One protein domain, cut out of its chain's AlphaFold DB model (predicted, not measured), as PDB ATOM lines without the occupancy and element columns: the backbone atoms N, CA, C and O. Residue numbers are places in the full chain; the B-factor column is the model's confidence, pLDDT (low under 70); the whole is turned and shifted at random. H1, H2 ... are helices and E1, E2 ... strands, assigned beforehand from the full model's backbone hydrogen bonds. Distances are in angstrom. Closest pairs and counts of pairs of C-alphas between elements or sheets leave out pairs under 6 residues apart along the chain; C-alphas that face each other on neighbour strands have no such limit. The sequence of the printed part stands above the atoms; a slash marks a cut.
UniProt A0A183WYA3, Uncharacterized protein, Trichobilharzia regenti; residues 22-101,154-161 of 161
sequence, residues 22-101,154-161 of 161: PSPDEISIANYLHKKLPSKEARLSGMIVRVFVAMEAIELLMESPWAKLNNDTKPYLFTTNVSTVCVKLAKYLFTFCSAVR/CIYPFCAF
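What this domain is: This is residues 22 to 101 and 154 to 161 of the 161 residues of an uncharacterized protein of Trichobilharzia regenti (UniProt A0A183WYA3). A small hairpin of two strands, E1 and E2, makes one end of an elongated domain, and three helices that cross one another, H1, H2 and H3, make its middle. A loop between H2 and H3, residues 64 to 81, makes the opposite end. The 88 printed residues include three named helices and two named strands, in the order H1, E1, E2, H2, H3; the sheet E1 - E2 is antiparallel and the class is mixed, helices and strands. The whole is compact, with a radius of gyration of the C-alphas of 13.5 A, and spans 47 by 26 by 20 A.

Where its parts are: E1 is residues 40 to 44, 12.4 A long, and E2 is residues 47 to 51, 12.2 A. H1 is residues 24 to 36, 18.5 A, from C-alpha 24 at (20.068, 79.454, 177.606). H2 is residues 54 to 63, 14.3 A. H3, the longest helix, is residues 82 to 97, 22.6 A, with C-alpha 97 at (10.439, 66.254, 176.994).

How they stand to each other: The hairpin E1 and E2 is antiparallel at 139 degrees, with N 42 and O 49 at 2.9 A and N 40 and O 51 at 2.8 A, within hydrogen-bond range. Both strands are apart from H3. H3 touches H1 about perpendicular, at 88 degrees, with residues 92 to 96 alone; the closest C-alphas, of Ala 30 and Tyr 92, are 5.6 A apart. H3 touches H2 with residues 82 to 89 alone, about perpendicular at 75 degrees; the closest C-alphas, of Ile 58 and Val 85, are 6.5 A apart. H1 touches H2 with residues 33 to 36 alone, opposite ways at a steep tilt of 65 degrees; the closest C-alphas are those of Leu 33 and Ala 57, 7.0 A. In H1, H2 and H3 every O i to N i+4 pair is within hydrogen-bond range.

The domain as a whole: The C-alphas farthest apart, of Gly 46 and Asp 72, are 47.4 A apart. Residues 102 to 153 are cut out, and C-alphas 101 and 154 are 24.7 A apart. The link H2 to H3 is long, with 18 residues. Mean pLDDT of the printed part is 70.1; residues 68 to 87, 90, 94 to 101 and 154 to 161 are under 70.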
ATOM      1  N   PRO A  22      19.467  72.584 180.834       71.25
ATOM      2  CA  PRO A  22      19.780  73.096 179.504       71.25
ATOM      3  C   PRO A  22      20.309  74.531 179.543       71.25
ATOM      4  O   PRO A  22      19.804  75.375 180.289       71.25
ATOM      5  N   SER A  23      21.299  74.816 178.696       79.88
ATOM      6  CA  SER A  23      21.882  76.157 178.563       79.88
ATOM      7  C   SER A  23      20.896  77.140 177.899       79.88
ATOM      8  O   SER A  23      20.060  76.726 177.090       79.88
ATOM      9  N   PRO A  24      20.968  78.457 178.191       80.19
ATOM     10  CA  PRO A  24      20.068  79.454 177.606       80.19
ATOM     11  C   PRO A  24      20.114  79.512 176.068       80.19
ATOM     12  O   PRO A  24      19.087  79.789 175.444       80.19
ATOM     13  N   ASP A  25      21.251  79.200 175.434       79.75
ATOM     14  CA  ASP A  25      21.322  79.065 173.973       79.75
ATOM     15  C   ASP A  25      20.604  77.795 173.487       79.75
ATOM     16  O   ASP A  25      19.865  77.858 172.506       79.75
ATOM     17  N   GLU A  26      20.726  76.669 174.202       79.44
ATOM     18  CA  GLU A  26      19.998  75.428 173.889       79.44
ATOM     19  C   GLU A  26      18.476  75.640 173.983       79.44
ATOM     20  O   GLU A  26      17.740  75.240 173.083       79.44
ATOM     21  N   ILE A  27      18.007  76.352 175.017       81.94
ATOM     22  CA  ILE A  27      16.599  76.759 175.182       81.94
ATOM     23  C   ILE A  27      16.155  77.691 174.040       81.94
ATOM     24  O   ILE A  27      15.011  77.613 173.583       81.94
ATOM     25  N   SER A  28      17.038  78.565 173.553       83.88
ATOM     26  CA  SER A  28      16.732  79.492 172.454       83.88
ATOM     27  C   SER A  28      16.607  78.767 171.108       83.88
ATOM     28  O   SER A  28      15.646  79.003 170.372       83.88
ATOM     29  N   ILE A  29      17.516  77.827 170.827       82.44
ATOM     30  CA  ILE A  29      17.479  76.932 169.657       82.44
ATOM     31  C   ILE A  29      16.223  76.057 169.689       82.44
ATOM     32  O   ILE A  29      15.493  75.971 168.701       82.44
ATOM     33  N   ALA A  30      15.929  75.461 170.846       81.50
ATOM     34  CA  ALA A  30      14.727  74.672 171.082       81.50
ATOM     35  C   ALA A  30      13.457  75.479 170.738       81.50
ATOM     36  O   ALA A  30      12.650  75.057 169.904       81.50
ATOM     37  N   ASN A  31      13.308  76.683 171.302       83.81
ATOM     38  CA  ASN A  31      12.170  77.570 171.030       83.81
ATOM     39  C   ASN A  31      12.069  78.019 169.561       83.81
ATOM     40  O   ASN A  31      10.959  78.233 169.071       83.81
ATOM     41  N   TYR A  32      13.193  78.171 168.856       85.81
ATOM     42  CA  TYR A  32      13.205  78.464 167.421       85.81
ATOM     43  C   TYR A  32      12.654  77.285 166.609       85.81
ATOM     44  O   TYR A  32      11.721  77.475 165.828       85.81
ATOM     45  N   LEU A  33      13.150  76.068 166.861       83.94
ATOM     46  CA  LEU A  33      12.689  74.843 166.197       83.94
ATOM     47  C   LEU A  33      11.178  74.638 166.384       83.94
ATOM     48  O   LEU A  33      10.464  74.459 165.400       83.94
ATOM     49  N   HIS A  34      10.661  74.768 167.612       81.31
ATOM     50  CA  HIS A  34       9.225  74.618 167.893       81.31
ATOM     51  C   HIS A  34       8.334  75.635 167.152       81.31
ATOM     52  O   HIS A  34       7.186  75.334 166.835       81.31
ATOM     53  N   LYS A  35       8.847  76.840 166.861       84.88
ATOM     54  CA  LYS A  35       8.111  77.907 166.156       84.88
ATOM     55  C   LYS A  35       8.247  77.861 164.630       84.88
ATOM     56  O   LYS A  35       7.542  78.607 163.953       84.88
ATOM     57  N   LYS A  36       9.181  77.069 164.095       85.94
ATOM     58  CA  LYS A  36       9.512  77.035 162.659       85.94
ATOM     59  C   LYS A  36       9.255  75.692 161.986       85.94
ATOM     60  O   LYS A  36       9.006  75.687 160.787       85.94
ATOM     61  N   LEU A  37       9.274  74.587 162.728       84.75
ATOM     62  CA  LEU A  37       8.993  73.266 162.175       84.75
ATOM     63  C   LEU A  37       7.500  73.059 161.885       84.75
ATOM     64  O   LEU A  37       6.675  73.279 162.781       84.75
ATOM     65  N   PRO A  38       7.129  72.539 160.699       83.62
ATOM     66  CA  PRO A  38       5.804  71.980 160.497       83.62
ATOM     67  C   PRO A  38       5.678  70.721 161.365       83.62
ATOM     68  O   PRO A  38       6.355  69.716 161.155       83.62
ATOM     69  N   SER A  39       4.807  70.774 162.373       85.56
ATOM     70  CA  SER A  39       4.531  69.632 163.246       85.56
ATOM     71  C   SER A  39       3.116  69.105 163.028       85.56
ATOM     72  O   SER A  39       2.153  69.865 162.932       85.56
ATOM     73  N   LYS A  40       2.998  67.780 162.941       84.00
ATOM     74  CA  LYS A  40       1.742  67.034 162.826       84.00
ATOM     75  C   LYS A  40       1.464  66.341 164.154       84.00
ATOM     76  O   LYS A  40       2.386  65.851 164.805       84.00
ATOM     77  N   GLU A  41       0.205  66.291 164.566       84.06
ATOM     78  CA  GLU A  41      -0.183  65.545 165.764       84.06
ATOM     79  C   GLU A  41      -0.357  64.063 165.425       84.06
ATOM     80  O   GLU A  41      -1.037  63.700 164.466       84.06
ATOM     81  N   ALA A  42       0.291  63.209 166.209       80.75
ATOM     82  CA  ALA A  42       0.266  61.759 166.074       80.75
ATOM     83  C   ALA A  42       0.029  61.115 167.446       80.75
ATOM     84  O   ALA A  42       0.150  61.763 168.487       80.75
ATOM     85  N   ARG A  43      -0.302  59.819 167.462       83.75
ATOM     86  CA  ARG A  43      -0.579  59.088 168.702       83.75
ATOM     87  C   ARG A  43       0.467  58.005 168.952       83.75
ATOM     88  O   ARG A  43       0.507  57.011 168.235       83.75
ATOM     89  N   LEU A  44       1.282  58.181 169.989       79.44
ATOM     90  CA  LEU A  44       2.357  57.266 170.379       79.44
ATOM     91  C   LEU A  44       2.052  56.683 171.764       79.44
ATOM     92  O   LEU A  44       1.847  57.426 172.719       79.44
ATOM     93  N   SER A  45       1.996  55.351 171.885       80.69
ATOM     94  CA  SER A  45       1.679  54.653 173.149       80.69
ATOM     95  C   SER A  45       0.418  55.190 173.865       80.69
ATOM     96  O   SER A  45       0.365  55.351 175.082       80.69
ATOM     97  N   GLY A  46      -0.609  55.551 173.088       82.56
ATOM     98  CA  GLY A  46      -1.864  56.123 173.587       82.56
ATOM     99  C   GLY A  46      -1.841  57.632 173.883       82.56
ATOM    100  O   GLY A  46      -2.917  58.236 173.862       82.56
ATOM    101  N   MET A  47      -0.665  58.242 174.074       77.81
ATOM    102  CA  MET A  47      -0.472  59.691 174.231       77.81
ATOM    103  C   MET A  47      -0.537  60.417 172.881       77.81
ATOM    104  O   MET A  47      -0.154  59.853 171.857       77.81
ATOM    105  N   ILE A  48      -0.982  61.676 172.882       79.94
ATOM    106  CA  ILE A  48      -0.835  62.577 171.731       79.94
ATOM    107  C   ILE A  48       0.554  63.217 171.815       79.94
ATOM    108  O   ILE A  48       0.947  63.709 172.872       79.94
ATOM    109  N   VAL A  49       1.296  63.188 170.712       80.75
ATOM    110  CA  VAL A  49       2.631  63.781 170.564       80.75
ATOM    111  C   VAL A  49       2.689  64.576 169.264       80.75
ATOM    112  O   VAL A  49       2.021  64.230 168.288       80.75
ATOM    113  N   ARG A  50       3.505  65.630 169.226       80.69
ATOM    114  CA  ARG A  50       3.792  66.344 167.976       80.69
ATOM    115  C   ARG A  50       5.020  65.742 167.304       80.69
ATOM    116  O   ARG A  50       6.015  65.474 167.967       80.69
ATOM    117  N   VAL A  51       4.927  65.502 166.002       81.19
ATOM    118  CA  VAL A  51       5.950  64.846 165.177       81.19
ATOM    119  C   VAL A  51       6.285  65.758 164.002       81.19
ATOM    120  O   VAL A  51       5.406  66.406 163.441       81.19
ATOM    121  N   PHE A  52       7.558  65.808 163.634       84.56
ATOM    122  CA  PHE A  52       8.113  66.613 162.546       84.56
ATOM    123  C   PHE A  52       9.140  65.763 161.780       84.56
ATOM    124  O   PHE A  52       9.560  64.712 162.276       84.56
ATOM    125  N   VAL A  53       9.555  66.188 160.584       84.81
ATOM    126  CA  VAL A  53      10.578  65.464 159.815       84.81
ATOM    127  C   VAL A  53      11.967  65.891 160.287       84.81
ATOM    128  O   VAL A  53      12.300  67.073 160.310       84.81
ATOM    129  N   ALA A  54      12.813  64.926 160.657       81.44
ATOM    130  CA  ALA A  54      14.147  65.229 161.176       81.44
ATOM    131  C   ALA A  54      15.052  65.954 160.160       81.44
ATOM    132  O   ALA A  54      15.867  66.776 160.569       81.44
ATOM    133  N   MET A  55      14.881  65.696 158.857       83.50
ATOM    134  CA  MET A  55      15.636  66.368 157.792       83.50
ATOM    135  C   MET A  55      15.341  67.877 157.752       83.50
ATOM    136  O   MET A  55      16.262  68.680 157.859       83.50
ATOM    137  N   GLU A  56      14.058  68.258 157.752       84.75
ATOM    138  CA  GLU A  56      13.602  69.658 157.822       84.75
ATOM    139  C   GLU A  56      14.149  70.374 159.075       84.75
ATOM    140  O   GLU A  56      14.509  71.549 159.033       84.75
ATOM    141  N   ALA A  57      14.260  69.661 160.203       84.88
ATOM    142  CA  ALA A  57      14.824  70.203 161.443       84.88
ATOM    143  C   ALA A  57      16.336  70.435 161.375       84.88
ATOM    144  O   ALA A  57      16.830  71.377 161.991       84.88
ATOM    145  N   ILE A  58      17.067  69.600 160.638       83.00
ATOM    146  CA  ILE A  58      18.501  69.772 160.380       83.00
ATOM    147  C   ILE A  58      18.713  70.954 159.428       83.00
ATOM    148  O   ILE A  58      19.543  71.813 159.711       83.00
ATOM    149  N   GLU A  59      17.925  71.044 158.355       84.94
ATOM    150  CA  GLU A  59      17.984  72.134 157.370       84.94
ATOM    151  C   GLU A  59      17.682  73.497 158.008       84.94
ATOM    152  O   GLU A  59      18.508  74.406 157.917       84.94
ATOM    153  N   LEU A  60      16.581  73.623 158.761       85.75
ATOM    154  CA  LEU A  60      16.257  74.841 159.520       85.75
ATOM    155  C   LEU A  60      17.343  75.210 160.541       85.75
ATOM    156  O   LEU A  60      17.574  76.390 160.809       85.75
ATOM    157  N   LEU A  61      18.022  74.218 161.127       83.75
ATOM    158  CA  LEU A  61      19.095  74.453 162.093       83.75
ATOM    159  C   LEU A  61      20.406  74.878 161.410       83.75
ATOM    160  O   LEU A  61      21.122  75.714 161.963       83.75
ATOM    161  N   MET A  62      20.675  74.400 160.192       82.31
ATOM    162  CA  MET A  62      21.775  74.863 159.333       82.31
ATOM    163  C   MET A  62      21.497  76.231 158.687       82.31
ATOM    164  O   MET A  62      22.428  77.001 158.456       82.31
ATOM    165  N   GLU A  63      20.233  76.591 158.451       82.94
ATOM    166  CA  GLU A  63      19.851  77.941 158.016       82.94
ATOM    167  C   GLU A  63      19.925  78.973 159.168       82.94
ATOM    168  O   GLU A  63      20.031  80.182 158.931       82.94
ATOM    169  N   SER A  64      19.882  78.506 160.416       81.81
ATOM    170  CA  SER A  64      19.764  79.338 161.617       81.81
ATOM    171  C   SER A  64      20.971  80.269 161.878       81.81
ATOM    172  O   SER A  64      22.101  79.983 161.463       81.81
ATOM    173  N   PRO A  65      20.791  81.354 162.663       77.81
ATOM    174  CA  PRO A  65      21.890  82.233 163.086       77.81
ATOM    175  C   PRO A  65      22.902  81.575 164.047       77.81
ATOM    176  O   PRO A  65      23.859  82.227 164.448       77.81
ATOM    177  N   TRP A  66      22.713  80.306 164.432       75.25
ATOM    178  CA  TRP A  66      23.690  79.524 165.204       75.25
ATOM    179  C   TRP A  66      24.597  78.643 164.322       75.25
ATOM    180  O   TRP A  66      25.557  78.053 164.826       75.25
ATOM    181  N   ALA A  67      24.292  78.545 163.023       72.38
ATOM    182  CA  ALA A  67      25.071  77.822 162.017       72.38
ATOM    183  C   ALA A  67      25.723  78.758 160.978       72.38
ATOM    184  O   ALA A  67      26.784  78.441 160.444       72.38
ATOM    185  N   LYS A  68      25.134  79.931 160.714       65.62
ATOM    186  CA  LYS A  68      25.744  80.971 159.871       65.62
ATOM    187  C   LYS A  68      26.767  81.780 160.675       65.62
ATOM    188  O   LYS A  68      26.415  82.415 161.668       65.62
ATOM    189  N   LEU A  69      28.030  81.760 160.239       58.47
ATOM    190  CA  LEU A  69      29.128  82.501 160.866       58.47
ATOM    191  C   LEU A  69      29.037  84.001 160.534       58.47
ATOM    192  O   LEU A  69      29.701  84.493 159.626       58.47
ATOM    193  N   ASN A  70      28.224  84.727 161.298       55.25
ATOM    194  CA  ASN A  70      28.356  86.177 161.419       55.25
ATOM    195  C   ASN A  70      29.496  86.446 162.422       55.25
ATOM    196  O   ASN A  70      29.495  85.865 163.508       55.25
ATOM    197  N   ASN A  71      30.479  87.267 162.049       53.31
ATOM    198  CA  ASN A  71      31.844  87.217 162.602       53.31
ATOM    199  C   ASN A  71      31.997  87.584 164.096       53.31
ATOM    200  O   ASN A  71      33.067  87.378 164.662       53.31
ATOM    201  N   ASP A  72      30.963  88.135 164.739       53.41
ATOM    202  CA  ASP A  72      31.189  89.167 165.758       53.41
ATOM    203  C   ASP A  72      30.772  88.822 167.204       53.41
ATOM    204  O   ASP A  72      30.956  89.665 168.083       53.41
ATOM    205  N   THR A  73      30.154  87.664 167.517       52.56
ATOM    206  CA  THR A  73      29.723  87.424 168.929       52.56
ATOM    207  C   THR A  73      29.513  85.989 169.437       52.56
ATOM    208  O   THR A  73      29.637  85.793 170.646       52.56
ATOM    209  N   LYS A  74      29.142  84.984 168.625       55.03
ATOM    210  CA  LYS A  74      28.702  83.671 169.164       55.03
ATOM    211  C   LYS A  74      29.541  82.474 168.700       55.03
ATOM    212  O   LYS A  74      29.929  82.425 167.537       55.03
ATOM    213  N   PRO A  75      29.796  81.484 169.585       54.53
ATOM    214  CA  PRO A  75      30.516  80.273 169.216       54.53
ATOM    215  C   PRO A  75      29.712  79.450 168.206       54.53
ATOM    216  O   PRO A  75      28.489  79.345 168.293       54.53
ATOM    217  N   TYR A  76      30.420  78.832 167.265       59.03
ATOM    218  CA  TYR A  76      29.851  78.021 166.192       59.03
ATOM    219  C   TYR A  76      29.232  76.726 166.750       59.03
ATOM    220  O   TYR A  76      29.929  75.750 167.035       59.03
ATOM    221  N   LEU A  77      27.909  76.720 166.961       62.75
ATOM    222  CA  LEU A  77      27.221  75.604 167.620       62.75
ATOM    223  C   LEU A  77      26.962  74.415 166.684       62.75
ATOM    224  O   LEU A  77      26.829  73.295 167.183       62.75
ATOM    225  N   PHE A  78      26.951  74.609 165.363       63.56
ATOM    226  CA  PHE A  78      26.646  73.557 164.385       63.56
ATOM    227  C   PHE A  78      27.721  73.454 163.308       63.56
ATOM    228  O   PHE A  78      27.680  74.164 162.310       63.56
ATOM    229  N   THR A  79      28.666  72.531 163.505       58.78
ATOM    230  CA  THR A  79      29.615  72.141 162.459       58.78
ATOM    231  C   THR A  79      28.889  71.510 161.271       58.78
ATOM    232  O   THR A  79      27.901  70.805 161.450       58.78
ATOM    233  N   THR A  80      29.421  71.706 160.061       60.06
ATOM    234  CA  THR A  80      28.852  71.278 158.761       60.06
ATOM    235  C   THR A  80      28.530  69.779 158.635       60.06
ATOM    236  O   THR A  80      27.916  69.354 157.661       60.06
ATOM    237  N   ASN A  81      28.952  68.945 159.589       64.44
ATOM    238  CA  ASN A  81      28.667  67.519 159.578       64.44
ATOM    239  C   ASN A  81      27.268  67.250 160.156       64.44
ATOM    240  O   ASN A  81      27.069  67.305 161.368       64.44
ATOM    241  N   VAL A  82      26.329  66.872 159.284       65.31
ATOM    242  CA  VAL A  82      24.936  66.526 159.621       65.31
ATOM    243  C   VAL A  82      24.815  65.609 160.850       65.31
ATOM    244  O   VAL A  82      23.916  65.803 161.663       65.31
ATOM    245  N   SER A  83      25.742  64.666 161.066       59.12
ATOM    246  CA  SER A  83      25.695  63.774 162.238       59.12
ATOM    247  C   SER A  83      25.851  64.500 163.586       59.12
ATOM    248  O   SER A  83      25.186  64.126 164.555       59.12
ATOM    249  N   THR A  84      26.654  65.569 163.672       61.16
ATOM    250  CA  THR A  84      26.786  66.356 164.914       61.16
ATOM    251  C   THR A  84      25.535  67.199 165.160       61.16
ATOM    252  O   THR A  84      25.117  67.357 166.310       61.16
ATOM    253  N   VAL A  85      24.890  67.667 164.084       67.62
ATOM    254  CA  VAL A  85      23.595  68.358 164.123       67.62
ATOM    255  C   VAL A  85      22.501  67.410 164.622       67.62
ATOM    256  O   VAL A  85      21.783  67.774 165.551       67.62
ATOM    257  N   CYS A  86      22.436  66.165 164.128       66.44
ATOM    258  CA  CYS A  86      21.511  65.132 164.622       66.44
ATOM    259  C   CYS A  86      21.658  64.871 166.131       66.44
ATOM    260  O   CYS A  86      20.665  64.841 166.860       66.44
ATOM    261  N   VAL A  87      22.893  64.709 166.623       63.09
ATOM    262  CA  VAL A  87      23.156  64.449 168.053       63.09
ATOM    263  C   VAL A  87      22.758  65.647 168.924       63.09
ATOM    264  O   VAL A  87      22.183  65.466 169.998       63.09
ATOM    265  N   LYS A  88      23.000  66.883 168.466       73.19
ATOM    266  CA  LYS A  88      22.576  68.092 169.192       73.19
ATOM    267  C   LYS A  88      21.059  68.299 169.143       73.19
ATOM    268  O   LYS A  88      20.468  68.602 170.175       73.19
ATOM    269  N   LEU A  89      20.417  68.035 168.004       74.12
ATOM    270  CA  LEU A  89      18.959  68.032 167.864       74.12
ATOM    271  C   LEU A  89      18.308  67.061 168.864       74.12
ATOM    272  O   LEU A  89      17.390  67.455 169.582       74.12
ATOM    273  N   ALA A  90      18.843  65.842 169.006       69.50
ATOM    274  CA  ALA A  90      18.389  64.879 170.013       69.50
ATOM    275  C   ALA A  90      18.490  65.422 171.455       69.50
ATOM    276  O   ALA A  90      17.560  65.227 172.242       69.50
ATOM    277  N   LYS A  91      19.554  66.171 171.797       71.00
ATOM    278  CA  LYS A  91      19.641  66.872 173.093       71.00
ATOM    279  C   LYS A  91      18.535  67.920 173.251       71.00
ATOM    280  O   LYS A  91      17.873  67.923 174.283       71.00
ATOM    281  N   TYR A  92      18.292  68.784 172.261       71.50
ATOM    282  CA  TYR A  92      17.270  69.842 172.368       71.50
ATOM    283  C   TYR A  92      15.856  69.277 172.520       71.50
ATOM    284  O   TYR A  92      15.077  69.772 173.335       71.50
ATOM    285  N   LEU A  93      15.549  68.183 171.825       71.56
ATOM    286  CA  LEU A  93      14.289  67.449 171.969       71.56
ATOM    287  C   LEU A  93      14.139  66.851 173.376       71.56
ATOM    288  O   LEU A  93      13.064  66.928 173.972       71.56
ATOM    289  N   PHE A  94      15.232  66.347 173.962       62.91
ATOM    290  CA  PHE A  94      15.239  65.924 175.361       62.91
ATOM    291  C   PHE A  94      14.962  67.083 176.334       62.91
ATOM    292  O   PHE A  94      14.280  66.861 177.333       62.91
ATOM    293  N   THR A  95      15.389  68.323 176.046       60.66
ATOM    294  CA  THR A  95      15.048  69.485 176.900       60.66
ATOM    295  C   THR A  95      13.545  69.775 176.924       60.66
ATOM    296  O   THR A  95      13.005  70.076 177.987       60.66
ATOM    297  N   PHE A  96      12.847  69.593 175.796       58.94
ATOM    298  CA  PHE A  96      11.391  69.745 175.719       58.94
ATOM    299  C   PHE A  96      10.660  68.643 176.487       58.94
ATOM    300  O   PHE A  96       9.779  68.925 177.295       58.94
ATOM    301  N   CYS A  97      11.055  67.384 176.293       55.28
ATOM    302  CA  CYS A  97      10.439  66.254 176.994       55.28
ATOM    303  C   CYS A  97      10.807  66.186 178.489       55.28
ATOM    304  O   CYS A  97      10.111  65.527 179.261       55.28
ATOM    305  N   SER A  98      11.863  66.890 178.909       46.22
ATOM    306  CA  SER A  98      12.255  67.055 180.316       46.22
ATOM    307  C   SER A  98      11.521  68.188 181.034       46.22
ATOM    308  O   SER A  98      11.697  68.352 182.245       46.22
ATOM    309  N   ALA A  99      10.678  68.957 180.336       45.38
ATOM    310  CA  ALA A  99       9.828  69.950 180.973       45.38
ATOM    311  C   ALA A  99       8.914  69.281 182.018       45.38
ATOM    312  O   ALA A  99       8.064  68.452 181.714       45.38
ATOM    313  N   VAL A 100       9.158  69.633 183.279       44.19
ATOM    314  CA  VAL A 100       8.312  69.457 184.467       44.19
ATOM    315  C   VAL A 100       7.322  68.276 184.435       44.19
ATOM    316  O   VAL A 100       6.126  68.439 184.189       44.19
ATOM    317  N   ARG A 101       7.763  67.100 184.911       42.38
ATOM    318  CA  ARG A 101       6.832  66.160 185.566       42.38
ATOM    319  C   ARG A 101       6.249  66.848 186.806       42.38
ATOM    320  O   ARG A 101       6.804  66.716 187.899       42.38
ATOM    321  N   CYS A 154      12.363  59.712 161.123       43.81
ATOM    322  CA  CYS A 154      12.766  59.651 162.524       43.81
ATOM    323  C   CYS A 154      11.708  60.354 163.393       43.81
ATOM    324  O   CYS A 154      11.747  61.571 163.574       43.81
ATOM    325  N   ILE A 155      10.743  59.585 163.906       46.78
ATOM    326  CA  ILE A 155       9.651  60.080 164.753       46.78
ATOM    327  C   ILE A 155      10.219  60.525 166.105       46.78
ATOM    328  O   ILE A 155      10.368  59.730 167.033       46.78
ATOM    329  N   TYR A 156      10.503  61.819 166.225       52.09
ATOM    330  CA  TYR A 156      10.842  62.452 167.493       52.09
ATOM    331  C   TYR A 156       9.588  63.077 168.123       52.09
ATOM    332  O   TYR A 156       9.019  64.003 167.538       52.09
ATOM    333  N   PRO A 157       9.137  62.606 169.301       51.31
ATOM    334  CA  PRO A 157       7.976  63.175 169.966       51.31
ATOM    335  C   PRO A 157       8.333  64.503 170.643       51.31
ATOM    336  O   PRO A 157       9.125  64.540 171.580       51.31
ATOM    337  N   PHE A 158       7.681  65.583 170.224       46.38
ATOM    338  CA  PHE A 158       7.478  66.760 171.061       46.38
ATOM    339  C   PHE A 158       6.371  66.466 172.080       46.38
ATOM    340  O   PHE A 158       5.231  66.174 171.695       46.38
ATOM    341  N   CYS A 159       6.674  66.621 173.371       41.75
ATOM    342  CA  CYS A 159       5.639  66.850 174.377       41.75
ATOM    343  C   CYS A 159       4.959  68.198 174.101       41.75
ATOM    344  O   CYS A 159       5.617  69.238 174.115       41.75
ATOM    345  N   ALA A 160       3.647  68.174 173.869       38.06
ATOM    346  CA  ALA A 160       2.814  69.367 173.965       38.06
ATOM    347  C   ALA A 160       2.506  69.669 175.444       38.06
ATOM    348  O   ALA A 160       2.395  68.740 176.250       38.06
ATOM    349  N   PHE A 161       2.374  70.955 175.769       33.81
ATOM    350  CA  PHE A 161       2.002  71.493 177.082       33.81
ATOM    351  C   PHE A 161       0.808  72.439 176.939       33.81
ATOM    352  O   PHE A 161       0.747  73.114 175.887       33.81
TER     353      PHE A 161